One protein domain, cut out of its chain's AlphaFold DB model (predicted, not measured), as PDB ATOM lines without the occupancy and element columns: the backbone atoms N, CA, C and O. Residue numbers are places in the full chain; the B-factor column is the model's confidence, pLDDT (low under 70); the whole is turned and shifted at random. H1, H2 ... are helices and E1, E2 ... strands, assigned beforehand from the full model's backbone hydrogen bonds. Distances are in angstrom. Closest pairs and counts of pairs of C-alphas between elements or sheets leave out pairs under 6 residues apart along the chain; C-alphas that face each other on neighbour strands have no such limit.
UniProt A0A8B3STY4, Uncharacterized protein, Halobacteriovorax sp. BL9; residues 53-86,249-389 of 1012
ATOM      1  N   GLU A  53      36.078 -30.713 -54.168       91.19
ATOM      2  CA  GLU A  53      35.742 -31.804 -55.094       91.19
ATOM      3  C   GLU A  53      34.238 -32.098 -55.134       91.19
ATOM      4  O   GLU A  53      33.706 -32.425 -56.196       91.19
ATOM      5  N   MET A  54      33.535 -31.973 -54.007       92.62
ATOM      6  CA  MET A  54      32.078 -32.113 -53.968       92.62
ATOM      7  C   MET A  54      31.377 -30.951 -54.675       92.62
ATOM      8  O   MET A  54      30.427 -31.194 -55.419       92.62
ATOM      9  N   MET A  55      31.853 -29.714 -54.502       92.62
ATOM     10  CA  MET A  55      31.323 -28.554 -55.226       92.62
ATOM     11  C   MET A  55      31.528 -28.705 -56.742       92.62
ATOM     12  O   MET A  55      30.567 -28.550 -57.494       92.62
ATOM     13  N   GLU A  56      32.719 -29.130 -57.181       91.44
ATOM     14  CA  GLU A  56      33.008 -29.490 -58.580       91.44
ATOM     15  C   GLU A  56      32.058 -30.589 -59.082       91.44
ATOM     16  O   GLU A  56      31.391 -30.434 -60.104       91.44
ATOM     17  N   SER A  57      31.955 -31.695 -58.339       91.19
ATOM     18  CA  SER A  57      31.144 -32.857 -58.730       91.19
ATOM     19  C   SER A  57      29.649 -32.540 -58.771       91.19
ATOM     20  O   SER A  57      28.915 -33.207 -59.491       91.19
ATOM     21  N   SER A  58      29.191 -31.517 -58.043       90.81
ATOM     22  CA  SER A  58      27.787 -31.103 -58.049       90.81
ATOM     23  C   SER A  58      27.310 -30.488 -59.364       90.81
ATOM     24  O   SER A  58      26.102 -30.424 -59.594       90.81
ATOM     25  N   VAL A  59      28.260 -30.065 -60.202       90.50
ATOM     26  CA  VAL A  59      28.031 -29.482 -61.528       90.50
ATOM     27  C   VAL A  59      28.569 -30.409 -62.618       90.50
ATOM     28  O   VAL A  59      27.867 -30.699 -63.576       90.50
ATOM     29  N   ALA A  60      29.795 -30.916 -62.456       89.06
ATOM     30  CA  ALA A  60      30.449 -31.777 -63.444       89.06
ATOM     31  C   ALA A  60      29.965 -33.240 -63.417       89.06
ATOM     32  O   ALA A  60      30.364 -34.030 -64.265       89.06
ATOM     33  N   PHE A  61      29.167 -33.626 -62.414       91.19
ATOM     34  CA  PHE A  61      28.641 -34.987 -62.225       91.19
ATOM     35  C   PHE A  61      29.712 -36.091 -62.166       91.19
ATOM     36  O   PHE A  61      29.475 -37.250 -62.500       91.19
ATOM     37  N   ASN A  62      30.907 -35.755 -61.672       85.06
ATOM     38  CA  ASN A  62      32.006 -36.704 -61.528       85.06
ATOM     39  C   ASN A  62      31.664 -37.837 -60.539       85.06
ATOM     40  O   ASN A  62      31.430 -37.595 -59.353       85.06
ATOM     41  N   ALA A  63      31.739 -39.091 -60.999       84.44
ATOM     42  CA  ALA A  63      31.416 -40.290 -60.217       84.44
ATOM     43  C   ALA A  63      32.527 -40.711 -59.222       84.44
ATOM     44  O   ALA A  63      33.027 -41.840 -59.247       84.44
ATOM     45  N   LYS A  64      32.975 -39.789 -58.357       83.50
ATOM     46  CA  LYS A  64      34.049 -40.016 -57.369       83.50
ATOM     47  C   LYS A  64      33.479 -40.228 -55.964       83.50
ATOM     48  O   LYS A  64      32.875 -39.330 -55.383       83.50
ATOM     49  N   ALA A  65      33.691 -41.416 -55.398       86.12
ATOM     50  CA  ALA A  65      33.245 -41.744 -54.044       86.12
ATOM     51  C   ALA A  65      34.030 -40.969 -52.969       86.12
ATOM     52  O   ALA A  65      35.249 -40.818 -53.066       86.12
ATOM     53  N   THR A  66      33.341 -40.536 -51.908       88.94
ATOM     54  CA  THR A  66      33.959 -39.851 -50.757       88.94
ATOM     55  C   THR A  66      34.229 -40.852 -49.638       88.94
ATOM     56  O   THR A  66      33.338 -41.173 -48.856       88.94
ATOM     57  N   GLN A  67      35.455 -41.380 -49.568       86.50
ATOM     58  CA  GLN A  67      35.868 -42.313 -48.508       86.50
ATOM     59  C   GLN A  67      35.736 -41.664 -47.122       86.50
ATOM     60  O   GLN A  67      35.981 -40.467 -47.002       86.50
ATOM     61  N   VAL A  68      35.455 -42.436 -46.067       88.06
ATOM     62  CA  VAL A  68      35.509 -41.946 -44.675       88.06
ATOM     63  C   VAL A  68      36.741 -42.488 -43.946       88.06
ATOM     64  O   VAL A  68      36.997 -43.695 -43.931       88.06
ATOM     65  N   LEU A  69      37.531 -41.596 -43.347       86.44
ATOM     66  CA  LEU A  69      38.726 -41.932 -42.578       86.44
ATOM     67  C   LEU A  69      38.355 -42.819 -41.378       86.44
ATOM     68  O   LEU A  69      37.396 -42.548 -40.666       86.44
ATOM     69  N   GLY A  70      39.110 -43.897 -41.160       83.25
ATOM     70  CA  GLY A  70      38.854 -44.835 -40.059       83.25
ATOM     71  C   GLY A  70      37.706 -45.828 -40.296       83.25
ATOM     72  O   GLY A  70      37.525 -46.720 -39.477       83.25
ATOM     73  N   SER A  71      36.988 -45.744 -41.424       81.69
ATOM     74  CA  SER A  71      35.891 -46.667 -41.790       81.69
ATOM     75  C   SER A  71      36.318 -47.802 -42.748       81.69
ATOM     76  O   SER A  71      35.492 -48.490 -43.354       81.69
ATOM     77  N   GLY A  72      37.627 -47.985 -42.952       80.69
ATOM     78  CA  GLY A  72      38.168 -48.903 -43.958       80.69
ATOM     79  C   GLY A  72      37.975 -48.381 -45.388       80.69
ATOM     80  O   GLY A  72      38.373 -47.260 -45.706       80.69
ATOM     81  N   ARG A  73      37.400 -49.205 -46.275       79.25
ATOM     82  CA  ARG A  73      37.117 -48.853 -47.688       79.25
ATOM     83  C   ARG A  73      35.715 -48.269 -47.904       79.25
ATOM     84  O   ARG A  73      35.289 -48.140 -49.049       79.25
ATOM     85  N   ARG A  74      34.987 -47.952 -46.829       84.50
ATOM     86  CA  ARG A  74      33.621 -47.427 -46.915       84.50
ATOM     87  C   ARG A  74      33.636 -45.943 -47.298       84.50
ATOM     88  O   ARG A  74      34.582 -45.205 -47.012       84.50
ATOM     89  N   ALA A  75      32.583 -45.531 -47.989       87.88
ATOM     90  CA  ALA A  75      32.381 -44.176 -48.478       87.88
ATOM     91  C   ALA A  75      30.976 -43.702 -48.113       87.88
ATOM     92  O   ALA A  75      30.099 -44.521 -47.841       87.88
ATOM     93  N   ILE A  76      30.787 -42.386 -48.112       92.06
ATOM     94  CA  ILE A  76      29.467 -41.775 -47.967       92.06
ATOM     95  C   ILE A  76      28.607 -42.168 -49.175       92.06
ATOM     96  O   ILE A  76      29.111 -42.218 -50.300       92.06
ATOM     97  N   SER A  77      27.325 -42.438 -48.935       92.38
ATOM     98  CA  SER A  77      26.316 -42.651 -49.976       92.38
ATOM     99  C   SER A  77      25.161 -41.668 -49.827       92.38
ATOM    100  O   SER A  77      24.875 -41.191 -48.727       92.38
ATOM    101  N   TRP A  78      24.477 -41.398 -50.936       93.19
ATOM    102  CA  TRP A  78      23.360 -40.461 -50.995       93.19
ATOM    103  C   TRP A  78      22.116 -41.135 -51.550       93.19
ATOM    104  O   TRP A  78      22.208 -41.980 -52.432       93.19
ATOM    105  N   GLY A  79      20.949 -40.749 -51.062       89.94
ATOM    106  CA  GLY A  79      19.672 -41.267 -51.543       89.94
ATOM    107  C   GLY A  79      18.577 -40.224 -51.417       89.94
ATOM    108  O   GLY A  79      18.826 -39.078 -51.034       89.94
ATOM    109  N   GLY A  80      17.351 -40.613 -51.725       90.06
ATOM    110  CA  GLY A  80      16.215 -39.742 -51.491       90.06
ATOM    111  C   GLY A  80      14.882 -40.410 -51.740       90.06
ATOM    112  O   GLY A  80      14.820 -41.545 -52.209       90.06
ATOM    113  N   GLU A  81      13.833 -39.656 -51.442       89.69
ATOM    114  CA  GLU A  81      12.439 -40.011 -51.679       89.69
ATOM    115  C   GLU A  81      11.683 -38.821 -52.268       89.69
ATOM    116  O   GLU A  81      12.005 -37.638 -52.032       89.69
ATOM    117  N   LYS A  82      10.660 -39.135 -53.059       89.56
ATOM    118  CA  LYS A  82       9.762 -38.131 -53.610       89.56
ATOM    119  C   LYS A  82       8.327 -38.637 -53.665       89.56
ATOM    120  O   LYS A  82       8.000 -39.491 -54.475       89.56
ATOM    121  N   GLU A  83       7.469 -37.971 -52.906       86.81
ATOM    122  CA  GLU A  83       6.018 -38.094 -53.026       86.81
ATOM    123  C   GLU A  83       5.462 -37.254 -54.195       86.81
ATOM    124  O   GLU A  83       5.927 -36.126 -54.469       86.81
ATOM    125  N   GLY A  84       4.431 -37.775 -54.856       85.31
ATOM    126  CA  GLY A  84       3.669 -37.116 -55.910       85.31
ATOM    127  C   GLY A  84       2.319 -37.793 -56.162       85.31
ATOM    128  O   GLY A  84       2.063 -38.890 -55.701       85.31
ATOM    129  N   SER A  85       1.430 -37.130 -56.900       78.88
ATOM    130  CA  SER A  85       0.045 -37.595 -57.107       78.88
ATOM    131  C   SER A  85      -0.391 -37.549 -58.569       78.88
ATOM    132  O   SER A  85      -1.549 -37.321 -58.905       78.88
ATOM    133  N   SER A  86       0.571 -37.679 -59.481       80.62
ATOM    134  CA  SER A  86       0.347 -37.430 -60.906       80.62
ATOM    135  C   SER A  86       0.711 -38.626 -61.768       80.62
ATOM    136  O   SER A  86       1.695 -39.316 -61.501       80.62
ATOM    137  N   PHE A 249      14.607 -43.544 -54.414       92.38
ATOM    138  CA  PHE A 249      15.757 -43.499 -55.307       92.38
ATOM    139  C   PHE A 249      16.804 -44.531 -54.883       92.38
ATOM    140  O   PHE A 249      17.088 -44.695 -53.696       92.38
ATOM    141  N   ALA A 250      17.427 -45.183 -55.862       90.69
ATOM    142  CA  ALA A 250      18.560 -46.062 -55.626       90.69
ATOM    143  C   ALA A 250      19.711 -45.273 -54.964       90.69
ATOM    144  O   ALA A 250      20.010 -44.153 -55.403       90.69
ATOM    145  N   PRO A 251      20.394 -45.823 -53.943       88.62
ATOM    146  CA  PRO A 251      21.525 -45.152 -53.316       88.62
ATOM    147  C   PRO A 251      22.669 -44.901 -54.304       88.62
ATOM    148  O   PRO A 251      23.215 -45.819 -54.919       88.62
ATOM    149  N   GLN A 252      23.079 -43.644 -54.414       91.00
ATOM    150  CA  GLN A 252      24.192 -43.202 -55.238       91.00
ATOM    151  C   GLN A 252      25.492 -43.243 -54.432       91.00
ATOM    152  O   GLN A 252      25.553 -42.849 -53.263       91.00
ATOM    153  N   LYS A 253      26.557 -43.749 -55.063       85.00
ATOM    154  CA  LYS A 253      27.851 -44.023 -54.409       85.00
ATOM    155  C   LYS A 253      28.793 -42.820 -54.409       85.00
ATOM    156  O   LYS A 253      29.837 -42.841 -53.755       85.00
ATOM    157  N   SER A 254      28.450 -41.788 -55.166       89.69
ATOM    158  CA  SER A 254      29.169 -40.529 -55.232       89.69
ATOM    159  C   SER A 254      28.196 -39.363 -55.244       89.69
ATOM    160  O   SER A 254      27.039 -39.481 -55.651       89.69
ATOM    161  N   TYR A 255      28.699 -38.209 -54.826       92.94
ATOM    162  CA  TYR A 255      27.906 -36.996 -54.812       92.94
ATOM    163  C   TYR A 255      27.586 -36.489 -56.227       92.94
ATOM    164  O   TYR A 255      26.500 -35.964 -56.457       92.94
ATOM    165  N   GLY A 256      28.496 -36.694 -57.187       92.44
ATOM    166  CA  GLY A 256      28.258 -36.349 -58.590       92.44
ATOM    167  C   GLY A 256      27.121 -37.156 -59.211       92.44
ATOM    168  O   GLY A 256      26.219 -36.557 -59.784       92.44
ATOM    169  N   GLU A 257      27.094 -38.480 -59.009       92.44
ATOM    170  CA  GLU A 257      25.986 -39.340 -59.468       92.44
ATOM    171  C   GLU A 257      24.653 -38.953 -58.806       92.44
ATOM    172  O   GLU A 257      23.607 -38.962 -59.449       92.44
ATOM    173  N   PHE A 258      24.675 -38.554 -57.530       94.06
ATOM    174  CA  PHE A 258      23.484 -38.059 -56.839       94.06
ATOM    175  C   PHE A 258      22.946 -36.751 -57.430       94.06
ATOM    176  O   PHE A 258      21.738 -36.591 -57.605       94.06
ATOM    177  N   GLN A 259      23.827 -35.812 -57.772       93.50
ATOM    178  CA  GLN A 259      23.420 -34.556 -58.403       93.50
ATOM    179  C   GLN A 259      22.970 -34.772 -59.857       93.50
ATOM    180  O   GLN A 259      21.987 -34.157 -60.274       93.50
ATOM    181  N   GLU A 260      23.605 -35.698 -60.583       93.31
ATOM    182  CA  GLU A 260      23.181 -36.155 -61.915       93.31
ATOM    183  C   GLU A 260      21.758 -36.727 -61.863       93.31
ATOM    184  O   GLU A 260      20.889 -36.321 -62.633       93.31
ATOM    185  N   MET A 261      21.494 -37.606 -60.891       93.56
ATOM    186  CA  MET A 261      20.182 -38.192 -60.632       93.56
ATOM    187  C   MET A 261      19.117 -37.119 -60.374       93.56
ATOM    188  O   MET A 261      18.039 -37.168 -60.965       93.56
ATOM    189  N   ILE A 262      19.399 -36.132 -59.513       92.19
ATOM    190  CA  ILE A 262      18.458 -35.035 -59.232       92.19
ATOM    191  C   ILE A 262      18.194 -34.210 -60.496       92.19
ATOM    192  O   ILE A 262      17.038 -33.893 -60.788       92.19
ATOM    193  N   ALA A 263      19.239 -33.841 -61.242       91.06
ATOM    194  CA  ALA A 263      19.111 -33.049 -62.463       91.06
ATOM    195  C   ALA A 263      18.277 -33.785 -63.523       91.06
ATOM    196  O   ALA A 263      17.326 -33.215 -64.068       91.06
ATOM    197  N   TRP A 264      18.577 -35.067 -63.741       92.44
ATOM    198  CA  TRP A 264      17.818 -35.955 -64.613       92.44
ATOM    199  C   TRP A 264      16.353 -36.041 -64.182       92.44
ATOM    200  O   TRP A 264      15.469 -35.744 -64.982       92.44
ATOM    201  N   PHE A 265      16.078 -36.345 -62.911       92.12
ATOM    202  CA  PHE A 265      14.713 -36.493 -62.406       92.12
ATOM    203  C   PHE A 265      13.892 -35.214 -62.609       92.12
ATOM    204  O   PHE A 265      12.766 -35.264 -63.104       92.12
ATOM    205  N   LYS A 266      14.472 -34.048 -62.297       90.50
ATOM    206  CA  LYS A 266      13.812 -32.751 -62.498       90.50
ATOM    207  C   LYS A 266      13.476 -32.485 -63.965       90.50
ATOM    208  O   LYS A 266      12.393 -31.969 -64.239       90.50
ATOM    209  N   LYS A 267      14.387 -32.817 -64.889       89.06
ATOM    210  CA  LYS A 267      14.167 -32.670 -66.335       89.06
ATOM    211  C   LYS A 267      13.096 -33.650 -66.815       89.06
ATOM    212  O   LYS A 267      12.099 -33.232 -67.395       89.06
ATOM    213  N   THR A 268      13.248 -34.936 -66.504       89.00
ATOM    214  CA  THR A 268      12.330 -36.003 -66.926       89.00
ATOM    215  C   THR A 268      10.916 -35.797 -66.402       89.00
ATOM    216  O   THR A 268       9.960 -36.087 -67.113       89.00
ATOM    217  N   MET A 269      10.745 -35.253 -65.197       89.25
ATOM    218  CA  MET A 269       9.426 -34.998 -64.606       89.25
ATOM    219  C   MET A 269       8.868 -33.596 -64.926       89.25
ATOM    220  O   MET A 269       7.740 -33.292 -64.542       89.25
ATOM    221  N   GLY A 270       9.620 -32.746 -65.637       86.69
ATOM    222  CA  GLY A 270       9.259 -31.359 -65.965       86.69
ATOM    223  C   GLY A 270       8.121 -31.201 -66.987       86.69
ATOM    224  O   GLY A 270       7.676 -32.167 -67.610       86.69
ATOM    225  N   ARG A 271       7.608 -29.985 -67.183       81.69
ATOM    226  CA  ARG A 271       6.510 -29.720 -68.132       81.69
ATOM    227  C   ARG A 271       6.669 -28.370 -68.812       81.69
ATOM    228  O   ARG A 271       6.814 -27.370 -68.125       81.69
ATOM    229  N   GLY A 272       6.513 -28.333 -70.139       73.81
ATOM    230  CA  GLY A 272       6.409 -27.073 -70.884       73.81
ATOM    231  C   GLY A 272       7.637 -26.183 -70.697       73.81
ATOM    232  O   GLY A 272       7.495 -24.981 -70.499       73.81
ATOM    233  N   GLY A 273       8.824 -26.794 -70.665       71.06
ATOM    234  CA  GLY A 273      10.088 -26.118 -70.365       71.06
ATOM    235  C   GLY A 273      10.374 -25.871 -68.876       71.06
ATOM    236  O   GLY A 273      11.490 -25.476 -68.541       71.06
ATOM    237  N   GLU A 274       9.432 -26.123 -67.959       80.56
ATOM    238  CA  GLU A 274       9.670 -25.998 -66.515       80.56
ATOM    239  C   GLU A 274      10.237 -27.287 -65.907       80.56
ATOM    240  O   GLU A 274       9.768 -28.393 -66.182       80.56
ATOM    241  N   LEU A 275      11.219 -27.144 -65.014       83.06
ATOM    242  CA  LEU A 275      11.777 -28.257 -64.247       83.06
ATOM    243  C   LEU A 275      10.833 -28.685 -63.118       83.06
ATOM    244  O   LEU A 275      10.249 -27.850 -62.427       83.06
ATOM    245  N   PHE A 276      10.766 -29.988 -62.852       86.50
ATOM    246  CA  PHE A 276      10.061 -30.503 -61.680       86.50
ATOM    247  C   PHE A 276      10.791 -30.159 -60.372       86.50
ATOM    248  O   PHE A 276      11.961 -29.758 -60.356       86.50
ATOM    249  N   GLN A 277      10.100 -30.331 -59.244       83.56
ATOM    250  CA  GLN A 277      10.716 -30.167 -57.928       83.56
ATOM    251  C   GLN A 277      11.731 -31.288 -57.663       83.56
ATOM    252  O   GLN A 277      11.502 -32.443 -58.016       83.56
ATOM    253  N   ALA A 278      12.834 -30.945 -56.996       83.06
ATOM    254  CA  ALA A 278      13.796 -31.927 -56.498       83.06
ATOM    255  C   ALA A 278      13.144 -32.896 -55.481       83.06
ATOM    256  O   ALA A 278      12.092 -32.555 -54.914       83.06
ATOM    257  N   PRO A 279      13.768 -34.064 -55.213       82.69
ATOM    258  CA  PRO A 279      13.353 -34.965 -54.140       82.69
ATOM    259  C   PRO A 279      13.174 -34.220 -52.816       82.69
ATOM    260  O   PRO A 279      13.974 -33.341 -52.474       82.69
ATOM    261  N   GLY A 280      12.076 -34.534 -52.127       76.88
ATOM    262  CA  GLY A 280      11.659 -33.836 -50.911       76.88
ATOM    263  C   GLY A 280      12.422 -34.300 -49.678       76.88
ATOM    264  O   GLY A 280      12.640 -33.496 -48.776       76.88
ATOM    265  N   HIS A 281      12.846 -35.564 -49.665       87.00
ATOM    266  CA  HIS A 281      13.736 -36.131 -48.663       87.00
ATOM    267  C   HIS A 281      15.030 -36.522 -49.369       87.00
ATOM    268  O   HIS A 281      15.014 -37.304 -50.317       87.00
ATOM    269  N   GLN A 282      16.151 -35.943 -48.959       91.50
ATOM    270  CA  GLN A 282      17.479 -36.313 -49.453       91.50
ATOM    271  C   GLN A 282      18.262 -36.872 -48.278       91.50
ATOM    272  O   GLN A 282      18.256 -36.256 -47.220       91.50
ATOM    273  N   ARG A 283      18.936 -38.007 -48.426       91.50
ATOM    274  CA  ARG A 283      19.679 -38.637 -47.328       91.50
ATOM    275  C   ARG A 283      21.159 -38.694 -47.624       91.50
ATOM    276  O   ARG A 283      21.558 -38.960 -48.755       91.50
ATOM    277  N   MET A 284      21.950 -38.477 -46.585       94.56
ATOM    278  CA  MET A 284      23.384 -38.722 -46.568       94.56
ATOM    279  C   MET A 284      23.664 -39.781 -45.505       94.56
ATOM    280  O   MET A 284      23.419 -39.544 -44.325       94.56
ATOM    281  N   VAL A 285      24.193 -40.929 -45.925       94.56
ATOM    282  CA  VAL A 285      24.558 -42.037 -45.033       94.56
ATOM    283  C   VAL A 285      26.072 -42.076 -44.909       94.56
ATOM    284  O   VAL A 285      26.791 -42.239 -45.901       94.56
ATOM    285  N   VAL A 286      26.564 -41.900 -43.686       93.44
ATOM    286  CA  VAL A 286      27.982 -41.751 -43.377       93.44
ATOM    287  C   VAL A 286      28.457 -42.949 -42.561       93.44
ATOM    288  O   VAL A 286      28.072 -43.088 -41.400       93.44
ATOM    289  N   PRO A 287      29.324 -43.808 -43.122       90.94
ATOM    290  CA  PRO A 287      29.946 -44.870 -42.348       90.94
ATOM    291  C   PRO A 287      30.893 -44.254 -41.317       90.94
ATOM    292  O   PRO A 287      31.814 -43.525 -41.685       90.94
ATOM    293  N   ILE A 288      30.687 -44.546 -40.038       85.38
ATOM    294  CA  ILE A 288      31.496 -43.976 -38.959       85.38
ATOM    295  C   ILE A 288      32.653 -44.905 -38.581       85.38
ATOM    296  O   ILE A 288      32.559 -46.130 -38.658       85.38
ATOM    297  N   GLY A 289      33.787 -44.305 -38.216       74.88
ATOM    298  CA  GLY A 289      34.925 -45.005 -37.617       74.88
ATOM    299  C   GLY A 289      34.925 -44.856 -36.094       74.88
ATOM    300  O   GLY A 289      34.305 -43.938 -35.565       74.88
ATOM    301  N   GLY A 290      35.683 -45.698 -35.385       75.19
ATOM    302  CA  GLY A 290      35.697 -45.717 -33.910       75.19
ATOM    303  C   GLY A 290      36.151 -44.419 -33.214       75.19
ATOM    304  O   GLY A 290      35.873 -44.244 -32.038       75.19
ATOM    305  N   ASN A 291      36.803 -43.495 -33.931       81.12
ATOM    306  CA  ASN A 291      37.254 -42.193 -33.410       81.12
ATOM    307  C   ASN A 291      36.404 -41.010 -33.926       81.12
ATOM    308  O   ASN A 291      36.882 -39.875 -33.964       81.12
ATOM    309  N   PHE A 292      35.182 -41.259 -34.406       89.12
ATOM    310  CA  PHE A 292      34.303 -40.204 -34.904       89.12
ATOM    311  C   PHE A 292      33.858 -39.271 -33.764       89.12
ATOM    312  O   PHE A 292      33.359 -39.722 -32.737       89.12
ATOM    313  N   ASN A 293      34.040 -37.958 -33.933       93.75
ATOM    314  CA  ASN A 293      33.679 -36.977 -32.911       93.75
ATOM    315  C   ASN A 293      32.178 -36.647 -32.982       93.75
ATOM    316  O   ASN A 293      31.784 -35.693 -33.655       93.75
ATOM    317  N   ARG A 294      31.364 -37.454 -32.292       94.19
ATOM    318  CA  ARG A 294      29.894 -37.347 -32.256       94.19
ATOM    319  C   ARG A 294      29.410 -35.989 -31.741       94.19
ATOM    320  O   ARG A 294      28.649 -35.327 -32.439       94.19
ATOM    321  N   SER A 295      29.961 -35.507 -30.626       95.56
ATOM    322  CA  SER A 295      29.609 -34.197 -30.057       95.56
ATOM    323  C   SER A 295      29.794 -33.048 -31.054       95.56
ATOM    324  O   SER A 295      28.901 -32.232 -31.266       95.56
ATOM    325  N   LYS A 296      30.928 -32.987 -31.765       96.44
ATOM    326  CA  LYS A 296      31.130 -31.933 -32.777       96.44
ATOM    327  C   LYS A 296      30.316 -32.154 -34.056       96.44
ATOM    328  O   LYS A 296      30.013 -31.191 -34.761       96.44
ATOM    329  N   ALA A 297      29.956 -33.397 -34.369       96.12
ATOM    330  CA  ALA A 297      29.016 -33.695 -35.444       96.12
ATOM    331  C   ALA A 297      27.597 -33.200 -35.108       96.12
ATOM    332  O   ALA A 297      26.911 -32.698 -36.003       96.12
ATOM    333  N   ALA A 298      27.189 -33.262 -33.834       96.75
ATOM    334  CA  ALA A 298      25.906 -32.734 -33.358       96.75
ATOM    335  C   ALA A 298      25.859 -31.215 -33.483       96.75
ATOM    336  O   ALA A 298      24.924 -30.678 -34.069       96.75
ATOM    337  N   GLU A 299      26.931 -30.529 -33.088       97.12
ATOM    338  CA  GLU A 299      27.059 -29.081 -33.269       97.12
ATOM    339  C   GLU A 299      26.958 -28.667 -34.747       97.12
ATOM    340  O   GLU A 299      26.244 -27.726 -35.101       97.12
ATOM    341  N   LEU A 300      27.616 -29.406 -35.646       96.94
ATOM    342  CA  LEU A 300      27.512 -29.139 -37.080       96.94
ATOM    343  C   LEU A 300      26.090 -29.390 -37.620       96.94
ATOM    344  O   LEU A 300      25.655 -28.710 -38.552       96.94
ATOM    345  N   THR A 301      25.357 -30.337 -37.032       96.19
ATOM    346  CA  THR A 301      23.969 -30.661 -37.398       96.19
ATOM    347  C   THR A 301      22.986 -29.604 -36.878       96.19
ATOM    348  O   THR A 301      22.119 -29.170 -37.641       96.19
ATOM    349  N   LYS A 302      23.190 -29.073 -35.660       95.12
ATOM    350  CA  LYS A 302      22.490 -27.881 -35.134       95.12
ATOM    351  C   LYS A 302      22.653 -26.690 -36.086       95.12
ATOM    352  O   LYS A 302      21.671 -26.075 -36.509       95.12
ATOM    353  N   ALA A 303      23.890 -26.416 -36.514       96.50
ATOM    354  CA  ALA A 303      24.192 -25.359 -37.480       96.50
ATOM    355  C   ALA A 303      23.501 -25.584 -38.842       96.50
ATOM    356  O   ALA A 303      22.964 -24.642 -39.432       96.50
ATOM    357  N   ALA A 304      23.460 -26.831 -39.328       95.69
ATOM    358  CA  ALA A 304      22.770 -27.185 -40.567       95.69
ATOM    359  C   ALA A 304      21.260 -26.909 -40.488       95.69
ATOM    360  O   ALA A 304      20.706 -26.306 -41.411       95.69
ATOM    361  N   GLN A 305      20.603 -27.284 -39.383       93.62
ATOM    362  CA  GLN A 305      19.190 -26.968 -39.156       93.62
ATOM    363  C   GLN A 305      18.957 -25.454 -39.175       93.62
ATOM    364  O   GLN A 305      18.077 -24.974 -39.895       93.62
ATOM    365  N   ALA A 306      19.768 -24.695 -38.435       94.38
ATOM    366  CA  ALA A 306      19.650 -23.244 -38.389       94.38
ATOM    367  C   ALA A 306      19.779 -22.618 -39.787       94.38
ATOM    368  O   ALA A 306      18.957 -21.783 -40.175       94.38
ATOM    369  N   LEU A 307      20.748 -23.072 -40.587       95.06
ATOM    370  CA  LEU A 307      20.941 -22.581 -41.949       95.06
ATOM    371  C   LEU A 307      19.746 -22.887 -42.863       95.06
ATOM    372  O   LEU A 307      19.320 -22.012 -43.621       95.06
ATOM    373  N   ILE A 308      19.177 -24.096 -42.781       91.94
ATOM    374  CA  ILE A 308      17.977 -24.483 -43.542       91.94
ATOM    375  C   ILE A 308      16.813 -23.536 -43.238       91.94
ATOM    376  O   ILE A 308      16.126 -23.076 -44.157       91.94
ATOM    377  N   VAL A 309      16.594 -23.235 -41.959       91.56
ATOM    378  CA  VAL A 309      15.488 -22.385 -41.505       91.56
ATOM    379  C   VAL A 309      15.698 -20.936 -41.936       91.56
ATOM    380  O   VAL A 309      14.794 -20.338 -42.526       91.56
ATOM    381  N   LEU A 310      16.897 -20.385 -41.720       93.56
ATOM    382  CA  LEU A 310      17.251 -19.021 -42.125       93.56
ATOM    383  C   LEU A 310      17.073 -18.819 -43.638       93.56
ATOM    384  O   LEU A 310      16.406 -17.875 -44.069       93.56
ATOM    385  N   GLU A 311      17.616 -19.723 -44.455       91.19
ATOM    386  CA  GLU A 311      17.508 -19.645 -45.916       91.19
ATOM    387  C   GLU A 311      16.077 -19.895 -46.409       91.19
ATOM    388  O   GLU A 311      15.619 -19.239 -47.349       91.19
ATOM    389  N   GLY A 312      15.332 -20.793 -45.757       88.69
ATOM    390  CA  GLY A 312      13.921 -21.032 -46.052       88.69
ATOM    391  C   GLY A 312      13.069 -19.776 -45.854       88.69
ATOM    392  O   GLY A 312      12.330 -19.371 -46.757       88.69
ATOM    393  N   ILE A 313      13.241 -19.102 -44.717       88.75
ATOM    394  CA  ILE A 313      12.520 -17.868 -44.388       88.75
ATOM    395  C   ILE A 313      12.937 -16.737 -45.336       88.75
ATOM    396  O   ILE A 313      12.081 -16.101 -45.961       88.75
ATOM    397  N   ALA A 314      14.242 -16.519 -45.534       87.75
ATOM    398  CA  ALA A 314      14.745 -15.495 -46.454       87.75
ATOM    399  C   ALA A 314      14.257 -15.709 -47.901       87.75
ATOM    400  O   ALA A 314      13.911 -14.737 -48.592       87.75
ATOM    401  N   GLY A 315      14.199 -16.973 -48.331       82.56
ATOM    402  CA  GLY A 315      13.756 -17.432 -49.645       82.56
ATOM    403  C   GLY A 315      12.239 -17.535 -49.824       82.56
ATOM    404  O   GLY A 315      11.797 -17.830 -50.931       82.56
ATOM    405  N   ARG A 316      11.438 -17.254 -48.783       84.88
ATOM    406  CA  ARG A 316       9.965 -17.364 -48.792       84.88
ATOM    407  C   ARG A 316       9.468 -18.777 -49.128       84.88
ATOM    408  O   ARG A 316       8.482 -18.924 -49.844       84.88
ATOM    409  N   SER A 317      10.133 -19.808 -48.610       80.62
ATOM    410  CA  SER A 317       9.724 -21.200 -48.837       80.62
ATOM    411  C   SER A 317       8.414 -21.576 -48.134       80.62
ATOM    412  O   SER A 317       7.810 -22.581 -48.501       80.62
ATOM    413  N   GLY A 318       7.985 -20.792 -47.135       81.62
ATOM    414  CA  GLY A 318       6.835 -21.110 -46.285       81.62
ATOM    415  C   GLY A 318       7.149 -22.153 -45.209       81.62
ATOM    416  O   GLY A 318       6.231 -22.763 -44.669       81.62
ATOM    417  N   ILE A 319       8.434 -22.377 -44.908       82.62
ATOM    418  CA  ILE A 319       8.873 -23.333 -43.882       82.62
ATOM    419  C   ILE A 319       8.267 -23.015 -42.507       82.62
ATOM    420  O   ILE A 319       7.877 -23.923 -41.786       82.62
ATOM    421  N   GLU A 320       8.087 -21.730 -42.204       81.19
ATOM    422  CA  GLU A 320       7.525 -21.203 -40.958       81.19
ATOM    423  C   GLU A 320       6.006 -21.414 -40.802       81.19
ATOM    424  O   GLU A 320       5.431 -21.077 -39.767       81.19
ATOM    425  N   THR A 321       5.336 -21.939 -41.832       78.31
ATOM    426  CA  THR A 321       3.893 -22.232 -41.829       78.31
ATOM    427  C   THR A 321       3.578 -23.688 -42.158       78.31
ATOM    428  O   THR A 321       2.430 -23.996 -42.455       78.31
ATOM    429  N   ALA A 322       4.576 -24.573 -42.185       70.75
ATOM    430  CA  ALA A 322       4.361 -25.978 -42.500       70.75
ATOM    431  C   ALA A 322       3.791 -26.721 -41.279       70.75
ATOM    432  O   ALA A 322       4.477 -26.862 -40.270       70.75
ATOM    433  N   ASP A 323       2.567 -27.244 -41.396       56.19
ATOM    434  CA  ASP A 323       1.792 -27.834 -40.289       56.19
ATOM    435  C   ASP A 323       2.375 -29.137 -39.682       56.19
ATOM    436  O   ASP A 323       1.830 -29.651 -38.711       56.19
ATOM    437  N   TYR A 324       3.491 -29.674 -40.200       54.53
ATOM    438  CA  TYR A 324       3.987 -31.022 -39.852       54.53
ATOM    439  C   TYR A 324       5.497 -31.128 -39.578       54.53
ATOM    440  O   TYR A 324       6.044 -32.230 -39.614       54.53
ATOM    441  N   LYS A 325       6.208 -30.009 -39.382       66.69
ATOM    442  CA  LYS A 325       7.674 -30.017 -39.204       66.69
ATOM    443  C   LYS A 325       8.114 -29.022 -38.137       66.69
ATOM    444  O   LYS A 325       8.425 -27.866 -38.450       66.69
ATOM    445  N   SER A 326       8.108 -29.469 -36.885       78.31
ATOM    446  CA  SER A 326       8.661 -28.714 -35.764       78.31
ATOM    447  C   SER A 326      10.173 -28.567 -35.918       78.31
ATOM    448  O   SER A 326      10.846 -29.406 -36.515       78.31
ATOM    449  N   ILE A 327      10.705 -27.462 -35.411       87.38
ATOM    450  CA  ILE A 327      12.146 -27.332 -35.206       87.38
ATOM    451  C   ILE A 327      12.574 -28.407 -34.199       87.38
ATOM    452  O   ILE A 327      11.869 -28.603 -33.214       87.38
ATOM    453  N   ILE A 328      13.672 -29.111 -34.477       89.38
ATOM    454  CA  ILE A 328      14.233 -30.100 -33.551       89.38
ATOM    455  C   ILE A 328      15.002 -29.340 -32.474       89.38
ATOM    456  O   ILE A 328      15.787 -28.448 -32.808       89.38
ATOM    457  N   ASP A 329      14.780 -29.676 -31.209       90.00
ATOM    458  CA  ASP A 329      15.521 -29.071 -30.107       90.00
ATOM    459  C   ASP A 329      16.986 -29.536 -30.107       90.00
ATOM    460  O   ASP A 329      17.322 -30.627 -30.570       90.00
ATOM    461  N   ASP A 330      17.886 -28.714 -29.568       92.44
ATOM    462  CA  ASP A 330      19.320 -29.016 -29.619       92.44
ATOM    463  C   ASP A 330      19.691 -30.305 -28.876       92.44
ATOM    464  O   ASP A 330      20.541 -31.054 -29.359       92.44
ATOM    465  N   TYR A 331      19.039 -30.587 -27.739       91.62
ATOM    466  CA  TYR A 331      19.283 -31.809 -26.962       91.62
ATOM    467  C   TYR A 331      18.935 -33.067 -27.765       91.62
ATOM    468  O   TYR A 331      19.662 -34.051 -27.704       91.62
ATOM    469  N   GLU A 332      17.881 -33.012 -28.578       92.62
ATOM    470  CA  GLU A 332      17.417 -34.145 -29.370       92.62
ATOM    471  C   GLU A 332      18.415 -34.475 -30.495       92.62
ATOM    472  O   GLU A 332      18.711 -35.637 -30.755       92.62
ATOM    473  N   ILE A 333      19.017 -33.452 -31.120       94.50
ATOM    474  CA  ILE A 333      20.114 -33.642 -32.091       94.50
ATOM    475  C   ILE A 333      21.358 -34.239 -31.413       94.50
ATOM    476  O   ILE A 333      22.068 -35.039 -32.029       94.50
ATOM    477  N   ILE A 334      21.648 -33.825 -30.176       95.12
ATOM    478  CA  ILE A 334      22.789 -34.325 -29.398       95.12
ATOM    479  C   ILE A 334      22.597 -35.806 -29.079       95.12
ATOM    480  O   ILE A 334      23.441 -36.606 -29.481       95.12
ATOM    481  N   GLU A 335      21.480 -36.175 -28.451       94.31
ATOM    482  CA  GLU A 335      21.143 -37.567 -28.123       94.31
ATOM    483  C   GLU A 335      21.149 -38.446 -29.378       94.31
ATOM    484  O   GLU A 335      21.741 -39.524 -29.392       94.31
ATOM    485  N   ALA A 336      20.588 -37.963 -30.488       94.69
ATOM    486  CA  ALA A 336      20.556 -38.724 -31.729       94.69
ATOM    487  C   ALA A 336      21.947 -39.068 -32.282       94.69
ATOM    488  O   ALA A 336      22.170 -40.177 -32.768       94.69
ATOM    489  N   LEU A 337      22.915 -38.148 -32.209       94.38
ATOM    490  CA  LEU A 337      24.270 -38.419 -32.703       94.38
ATOM    491  C   LEU A 337      25.199 -39.057 -31.676       94.38
ATOM    492  O   LEU A 337      26.146 -39.736 -32.088       94.38
ATOM    493  N   GLU A 338      24.985 -38.836 -30.383       92.56
ATOM    494  CA  GLU A 338      25.803 -39.422 -29.319       92.56
ATOM    495  C   GLU A 338      25.341 -40.837 -28.955       92.56
ATOM    496  O   GLU A 338      26.189 -41.731 -28.883       92.56
ATOM    497  N   ASP A 339      24.029 -41.051 -28.852       91.19
ATOM    498  CA  ASP A 339      23.419 -42.301 -28.388       91.19
ATOM    499  C   ASP A 339      22.772 -43.135 -29.510       91.19
ATOM    500  O   ASP A 339      22.513 -44.323 -29.315       91.19
ATOM    501  N   GLY A 340      22.560 -42.552 -30.696       90.69
ATOM    502  CA  GLY A 340      22.131 -43.280 -31.898       90.69
ATOM    503  C   GLY A 340      20.617 -43.413 -32.092       90.69
ATOM    504  O   GLY A 340      20.187 -44.305 -32.825       90.69
ATOM    505  N   TYR A 341      19.815 -42.555 -31.454       91.62
ATOM    506  CA  TYR A 341      18.351 -42.534 -31.590       91.62
ATOM    507  C   TYR A 341      17.863 -41.682 -32.778       91.62
ATOM    508  O   TYR A 341      18.479 -40.678 -33.129       91.62
ATOM    509  N   GLU A 342      16.726 -42.039 -33.381       93.56
ATOM    510  CA  GLU A 342      16.037 -41.193 -34.368       93.56
ATOM    511  C   GLU A 342      15.476 -39.903 -33.727       93.56
ATOM    512  O   GLU A 342      14.836 -39.938 -32.675       93.56
ATOM    513  N   THR A 343      15.646 -38.758 -34.402       92.81
ATOM    514  CA  THR A 343      14.950 -37.508 -34.040       92.81
ATOM    515  C   THR A 343      13.539 -37.454 -34.634       92.81
ATOM    516  O   THR A 343      13.233 -38.022 -35.684       92.81
ATOM    517  N   ASN A 344      12.692 -36.607 -34.071       88.25
ATOM    518  CA  ASN A 344      11.440 -36.144 -34.637       88.25
ATOM    519  C   ASN A 344      11.618 -35.550 -36.044       88.25
ATOM    520  O   ASN A 344      12.707 -35.218 -36.525       88.25
ATOM    521  N   ARG A 345      10.484 -35.399 -36.735       82.62
ATOM    522  CA  ARG A 345      10.433 -34.893 -38.110       82.62
ATOM    523  C   ARG A 345      10.532 -33.365 -38.125       82.62
ATOM    524  O   ARG A 345       9.533 -32.684 -37.902       82.62
ATOM    525  N   GLY A 346      11.703 -32.835 -38.476       85.81
ATOM    526  CA  GLY A 346      11.931 -31.395 -38.618       85.81
ATOM    527  C   GLY A 346      12.418 -30.950 -40.002       85.81
ATOM    528  O   GLY A 346      12.151 -31.601 -41.022       85.81
ATOM    529  N   PRO A 347      13.112 -29.798 -40.088       87.31
ATOM    530  CA  PRO A 347      13.811 -29.375 -41.302       87.31
ATOM    531  C   PRO A 347      14.852 -30.394 -41.785       87.31
ATOM    532  O   PRO A 347      15.025 -30.570 -42.994       87.31
ATOM    533  N   LEU A 348      15.478 -31.090 -40.841       90.88
ATOM    534  CA  LEU A 348      16.256 -32.308 -41.036       90.88
ATOM    535  C   LEU A 348      15.722 -33.403 -40.102       90.88
ATOM    536  O   LEU A 348      14.806 -33.141 -39.328       90.88
ATOM    537  N   ARG A 349      16.266 -34.612 -40.199       91.81
ATOM    538  CA  ARG A 349      16.101 -35.696 -39.230       91.81
ATOM    539  C   ARG A 349      17.402 -36.488 -39.165       91.81
ATOM    540  O   ARG A 349      17.999 -36.753 -40.208       91.81
ATOM    541  N   VAL A 350      17.840 -36.852 -37.968       94.88
ATOM    542  CA  VAL A 350      18.858 -37.896 -37.798       94.88
ATOM    543  C   VAL A 350      18.099 -39.211 -37.672       94.88
ATOM    544  O   VAL A 350      17.193 -39.301 -36.850       94.88
ATOM    545  N   ASP A 351      18.380 -40.178 -38.543       93.62
ATOM    546  CA  ASP A 351      17.757 -41.502 -38.441       93.62
ATOM    547  C   ASP A 351      18.497 -42.357 -37.397       93.62
ATOM    548  O   ASP A 351      19.665 -42.083 -37.114       93.62
ATOM    549  N   ASP A 352      17.851 -43.423 -36.904       92.81
ATOM    550  CA  ASP A 352      18.493 -44.404 -36.019       92.81
ATOM    551  C   ASP A 352      19.857 -44.845 -36.564       92.81
ATOM    552  O   ASP A 352      20.029 -45.103 -37.769       92.81
ATOM    553  N   GLU A 353      20.826 -44.973 -35.659       90.62
ATOM    554  CA  GLU A 353      22.124 -45.535 -36.001       90.62
ATOM    555  C   GLU A 353      21.937 -46.935 -36.597       90.62
ATOM    556  O   GLU A 353      21.080 -47.721 -36.193       90.62
ATOM    557  N   ASP A 354      22.729 -47.237 -37.621       89.50
ATOM    558  CA  ASP A 354      22.724 -48.527 -38.314       89.50
ATOM    559  C   ASP A 354      21.449 -48.866 -39.096       89.50
ATOM    560  O   ASP A 354      21.370 -49.951 -39.678       89.50
ATOM    561  N   ARG A 355      20.506 -47.921 -39.235       86.38
ATOM    562  CA  ARG A 355      19.272 -48.106 -40.018       86.38
ATOM    563  C   ARG A 355      19.514 -48.667 -41.421       86.38
ATOM    564  O   ARG A 355      18.763 -49.526 -41.874       86.38
ATOM    565  N   PHE A 356      20.522 -48.149 -42.127       85.38
ATOM    566  CA  PHE A 356      20.814 -48.537 -43.514       85.38
ATOM    567  C   PHE A 356      22.041 -49.439 -43.642       85.38
ATOM    568  O   PHE A 356      22.061 -50.342 -44.474       85.38
ATOM    569  N   ILE A 357      23.098 -49.169 -42.869       84.12
ATOM    570  CA  ILE A 357      24.344 -49.942 -42.895       84.12
ATOM    571  C   ILE A 357      24.946 -49.944 -41.487       84.12
ATOM    572  O   ILE A 357      25.041 -48.887 -40.874       84.12
ATOM    573  N   ASN A 358      25.450 -51.085 -41.016       84.31
ATOM    574  CA  ASN A 358      26.124 -51.194 -39.713       84.31
ATOM    575  C   ASN A 358      27.240 -50.148 -39.524       84.31
ATOM    576  O   ASN A 358      27.985 -49.847 -40.464       84.31
ATOM    577  N   ASN A 359      27.433 -49.672 -38.298       87.62
ATOM    578  CA  ASN A 359      28.268 -48.528 -37.931       87.62
ATOM    579  C   ASN A 359      28.094 -47.332 -38.887       87.62
ATOM    580  O   ASN A 359      29.040 -46.969 -39.606       87.62
ATOM    581  N   SER A 360      26.894 -46.760 -38.979       91.44
ATOM    582  CA  SER A 360      26.661 -45.543 -39.770       91.44
ATOM    583  C   SER A 360      25.644 -44.583 -39.166       91.44
ATOM    584  O   SER A 360      24.671 -44.989 -38.543       91.44
ATOM    585  N   ILE A 361      25.867 -43.296 -39.432       93.44
ATOM    586  CA  ILE A 361      24.935 -42.207 -39.131       93.44
ATOM    587  C   ILE A 361      24.229 -41.825 -40.430       93.44
ATOM    588  O   ILE A 361      24.887 -41.646 -41.461       93.44
ATOM    589  N   SER A 362      22.911 -41.650 -40.383       93.69
ATOM    590  CA  SER A 362      22.124 -41.146 -41.507       93.69
ATOM    591  C   SER A 362      21.464 -39.822 -41.155       93.69
ATOM    592  O   SER A 362      20.882 -39.665 -40.086       93.69
ATOM    593  N   ILE A 363      21.572 -38.863 -42.074       94.88
ATOM    594  CA  ILE A 363      20.927 -37.558 -41.952       94.88
ATOM    595  C   ILE A 363      20.014 -37.358 -43.153       94.88
ATOM    596  O   ILE A 363      20.461 -37.319 -44.304       94.88
ATOM    597  N   GLU A 364      18.728 -37.210 -42.864       92.94
ATOM    598  CA  GLU A 364      17.677 -36.867 -43.804       92.94
ATOM    599  C   GLU A 364      17.475 -35.347 -43.845       92.94
ATOM    600  O   GLU A 364      17.119 -34.695 -42.869       92.94
ATOM    601  N   PHE A 365      17.654 -34.767 -45.022       90.56
ATOM    602  CA  PHE A 365      17.417 -33.367 -45.335       90.56
ATOM    603  C   PHE A 365      16.021 -33.199 -45.939       90.56
ATOM    604  O   PHE A 365      15.769 -33.668 -47.052       90.56
ATOM    605  N   ARG A 366      15.117 -32.501 -45.236       83.50
ATOM    606  CA  ARG A 366      13.685 -32.445 -45.577       83.50
ATOM    607  C   ARG A 366      13.244 -31.073 -46.090       83.50
ATOM    608  O   ARG A 366      13.115 -30.839 -47.288       83.50
ATOM    609  N   SER A 367      12.907 -30.149 -45.193       72.94
ATOM    610  CA  SER A 367      12.405 -28.826 -45.597       72.94
ATOM    611  C   SER A 367      13.540 -27.913 -46.035       72.94
ATOM    612  O   SER A 367      14.656 -28.038 -45.561       72.94
ATOM    613  N   GLY A 368      13.277 -26.982 -46.957       66.38
ATOM    614  CA  GLY A 368      14.265 -25.984 -47.402       66.38
ATOM    615  C   GLY A 368      15.386 -26.509 -48.316       66.38
ATOM    616  O   GLY A 368      16.000 -25.720 -49.032       66.38
ATOM    617  N   THR A 369      15.586 -27.824 -48.413       66.50
ATOM    618  CA  THR A 369      16.624 -28.473 -49.245       66.50
ATOM    619  C   THR A 369      16.214 -28.679 -50.706       66.50
ATOM    620  O   THR A 369      17.003 -29.133 -51.532       66.50
ATOM    621  N   LYS A 370      15.006 -28.230 -51.077       71.00
ATOM    622  CA  LYS A 370      14.611 -28.036 -52.485       71.00
ATOM    623  C   LYS A 370      15.460 -26.966 -53.182       71.00
ATOM    624  O   LYS A 370      15.563 -26.968 -54.406       71.00
ATOM    625  N   ASN A 371      16.051 -26.045 -52.416       77.81
ATOM    626  CA  ASN A 371      17.024 -25.092 -52.928       77.81
ATOM    627  C   ASN A 371      18.391 -25.784 -53.064       77.81
ATOM    628  O   ASN A 371      19.050 -26.057 -52.059       77.81
ATOM    629  N   SER A 372      18.821 -26.030 -54.306       81.38
ATOM    630  CA  SER A 372      20.080 -26.723 -54.608       81.38
ATOM    631  C   SER A 372      21.295 -26.033 -53.993       81.38
ATOM    632  O   SER A 372      22.191 -26.722 -53.524       81.38
ATOM    633  N   ARG A 373      21.323 -24.696 -53.906       83.75
ATOM    634  CA  ARG A 373      22.446 -23.966 -53.296       83.75
ATOM    635  C   ARG A 373      22.617 -24.324 -51.820       83.75
ATOM    636  O   ARG A 373      23.731 -24.587 -51.377       83.75
ATOM    637  N   VAL A 374      21.518 -24.319 -51.070       86.19
ATOM    638  CA  VAL A 374      21.530 -24.597 -49.626       86.19
ATOM    639  C   VAL A 374      21.831 -26.070 -49.385       86.19
ATOM    640  O   VAL A 374      22.734 -26.393 -48.618       86.19
ATOM    641  N   ALA A 375      21.133 -26.956 -50.103       88.69
ATOM    642  CA  ALA A 375      21.337 -28.395 -50.000       88.69
ATOM    643  C   ALA A 375      22.782 -28.784 -50.325       88.69
ATOM    644  O   ALA A 375      23.405 -29.504 -49.546       88.69
ATOM    645  N   ARG A 376      23.342 -28.255 -51.424       91.12
ATOM    646  CA  ARG A 376      24.706 -28.586 -51.834       91.12
ATOM    647  C   ARG A 376      25.747 -28.097 -50.844       91.12
ATOM    648  O   ARG A 376      26.643 -28.859 -50.502       91.12
ATOM    649  N   PHE A 377      25.605 -26.868 -50.349       92.81
ATOM    650  CA  PHE A 377      26.519 -26.327 -49.349       92.81
ATOM    651  C   PHE A 377      26.510 -27.155 -48.056       92.81
ATOM    652  O   PHE A 377      27.576 -27.510 -47.550       92.81
ATOM    653  N   ILE A 378      25.324 -27.481 -47.532       94.44
ATOM    654  CA  ILE A 378      25.182 -28.251 -46.289       94.44
ATOM    655  C   ILE A 378      25.746 -29.658 -46.471       94.44
ATOM    656  O   ILE A 378      26.613 -30.065 -45.702       94.44
ATOM    657  N   GLN A 379      25.319 -30.373 -47.518       94.44
ATOM    658  CA  GLN A 379      25.778 -31.737 -47.776       94.44
ATOM    659  C   GLN A 379      27.289 -31.784 -48.013       94.44
ATOM    660  O   GLN A 379      27.952 -32.640 -47.439       94.44
ATOM    661  N   ALA A 380      27.863 -30.845 -48.775       95.19
ATOM    662  CA  ALA A 380      29.309 -30.778 -48.975       95.19
ATOM    663  C   ALA A 380      30.066 -30.471 -47.673       95.19
ATOM    664  O   ALA A 380      31.089 -31.095 -47.390       95.19
ATOM    665  N   SER A 381      29.575 -29.539 -46.851       96.06
ATOM    666  CA  SER A 381      30.224 -29.159 -45.584       96.06
ATOM    667  C   SER A 381      30.177 -30.290 -44.559       96.06
ATOM    668  O   SER A 381      31.198 -30.618 -43.955       96.06
ATOM    669  N   MET A 382      29.024 -30.942 -44.409       96.50
ATOM    670  CA  MET A 382      28.872 -32.073 -43.494       96.50
ATOM    671  C   MET A 382      29.648 -33.294 -43.986       96.50
ATOM    672  O   MET A 382      30.472 -33.816 -43.242       96.50
ATOM    673  N   ALA A 383      29.475 -33.704 -45.247       95.19
ATOM    674  CA  ALA A 383      30.166 -34.868 -45.804       95.19
ATOM    675  C   ALA A 383      31.690 -34.717 -45.742       95.19
ATOM    676  O   ALA A 383      32.389 -35.642 -45.331       95.19
ATOM    677  N   SER A 384      32.227 -33.548 -46.099       95.12
ATOM    678  CA  SER A 384      33.671 -33.315 -46.055       95.12
ATOM    679  C   SER A 384      34.235 -33.391 -44.633       95.12
ATOM    680  O   SER A 384      35.198 -34.127 -44.411       95.12
ATOM    681  N   ARG A 385      33.616 -32.716 -43.654       95.00
ATOM    682  CA  ARG A 385      34.053 -32.757 -42.248       95.00
ATOM    683  C   ARG A 385      33.879 -34.142 -41.639       95.00
ATOM    684  O   ARG A 385      34.829 -34.661 -41.055       95.00
ATOM    685  N   PHE A 386      32.723 -34.771 -41.842       94.56
ATOM    686  CA  PHE A 386      32.438 -36.105 -41.318       94.56
ATOM    687  C   PHE A 386      33.396 -37.141 -41.909       94.56
ATOM    688  O   PHE A 386      33.973 -37.940 -41.177       94.56
ATOM    689  N   SER A 387      33.650 -37.076 -43.220       91.81
ATOM    690  CA  SER A 387      34.538 -38.025 -43.895       91.81
ATOM    691  C   SER A 387      35.988 -37.955 -43.420       91.81
ATOM    692  O   SER A 387      36.721 -38.933 -43.560       91.81
ATOM    693  N   ARG A 388      36.434 -36.801 -42.916       91.06
ATOM    694  CA  ARG A 388      37.814 -36.578 -42.464       91.06
ATOM    695  C   ARG A 388      37.954 -36.555 -40.942       91.06
ATOM    696  O   ARG A 388      39.081 -36.542 -40.459       91.06
ATOM    697  N   GLY A 389      36.845 -36.518 -40.203       90.81
ATOM    698  CA  GLY A 389      36.843 -36.224 -38.769       90.81
ATOM    699  C   GLY A 389      37.374 -34.821 -38.440       90.81
ATOM    700  O   GLY A 389      37.870 -34.599 -37.337       90.81
TER     701      GLY A 389
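This is residues 53 to 86 and 249 to 389 of the 1012 residues of an uncharacterized protein of Halobacteriovorax sp. BL9 (UniProt A0A8B3STY4). A twisted four-stranded sheet has helices H2, H5 and H3 laid along its strands over one face, with H4 over edge strand E3 and H1 packed outside on H2 and H5. The loop of residues 269 to 280 reaches far from the body, up to 30 A from the mean of the C-alphas. The printed part has 175 residues, with five named helices and four named strands in the order H1 E1 H2 E2 H3 H4 E3 E4 H5. The sheet's order is E1, E2, E4, E3, all antiparallel, and the class is mixed, helices and strands. The whole is compact, with a radius of gyration of the C-alphas of 15.7 A and spans of 51 by 36 by 26 A.

In the sheet, E1 is residues 77 to 84, 24.1 A long; E2 is 281 to 287, 19.5 A; E4 is 360 to 365, 16.3 A; E3 is 348 to 351. Helix H3 is residues 294 to 314, 30.1 A; H5 is 372 to 388, 23.6 A; H2 is 255 to 268, 19.8 A; H4 is 330 to 339, 14.0 A; H1 is 53 to 60. C-alpha 53 is at (35.742, -31.804, -55.094), C-alpha 77 at (26.316, -42.651, -49.976) and C-alpha 388 at (37.814, -36.578, -42.464).

The sheet is only just strongly twisted, its C-alphas up to 4.4 A off the best plane. Between the neighbour strands E1 and E2, N 79 and O 283 are within hydrogen-bond range at 3.0 A; between E2 and E4, N 284 and O 363 are within hydrogen-bond range at 3.0 A; and in the hairpin E3 and E4, N 349 and O 364 are within hydrogen-bond range at 2.8 A. The sheet and H2, H3, H4 and H5 form two layers, helices on one face of a sheet. H5 runs along the strands at a height over the sheet of 10.3 A. H3 and H5 touch at Ala 304 and Ile 378, C-alphas 6.3 A apart, at a shallow tilt of 8 degrees, opposite ways. H3 and H4, a helical hairpin, touch at Ala 298 and Ile 334, C-alphas 5.3 A apart. E2, H3 H4 and E3 form a split strand-helix-strand unit, two strands running the same way with E4 between them; its crossover is right-handed. H1, not on the sheet, touches H2 at Ser 57 and Gly 256, C-alphas 4.5 A apart. Every O i to N i+4 pair is within hydrogen-bond range in H2, H3, H4 and H5; in H1 3 of 4 are.

The C-alphas of Gly 272 and Asn 291, the two farthest apart, are 50.8 A apart. Residues 87 to 248 are cut out, leaving 17.5 A between C-alphas 86 and 249. The links H1 to E1, H2 to E2 and H3 to H4 are long. Mean pLDDT of the printed part is 88.2; residues 323 to 325 and 368 to 369 are under 70.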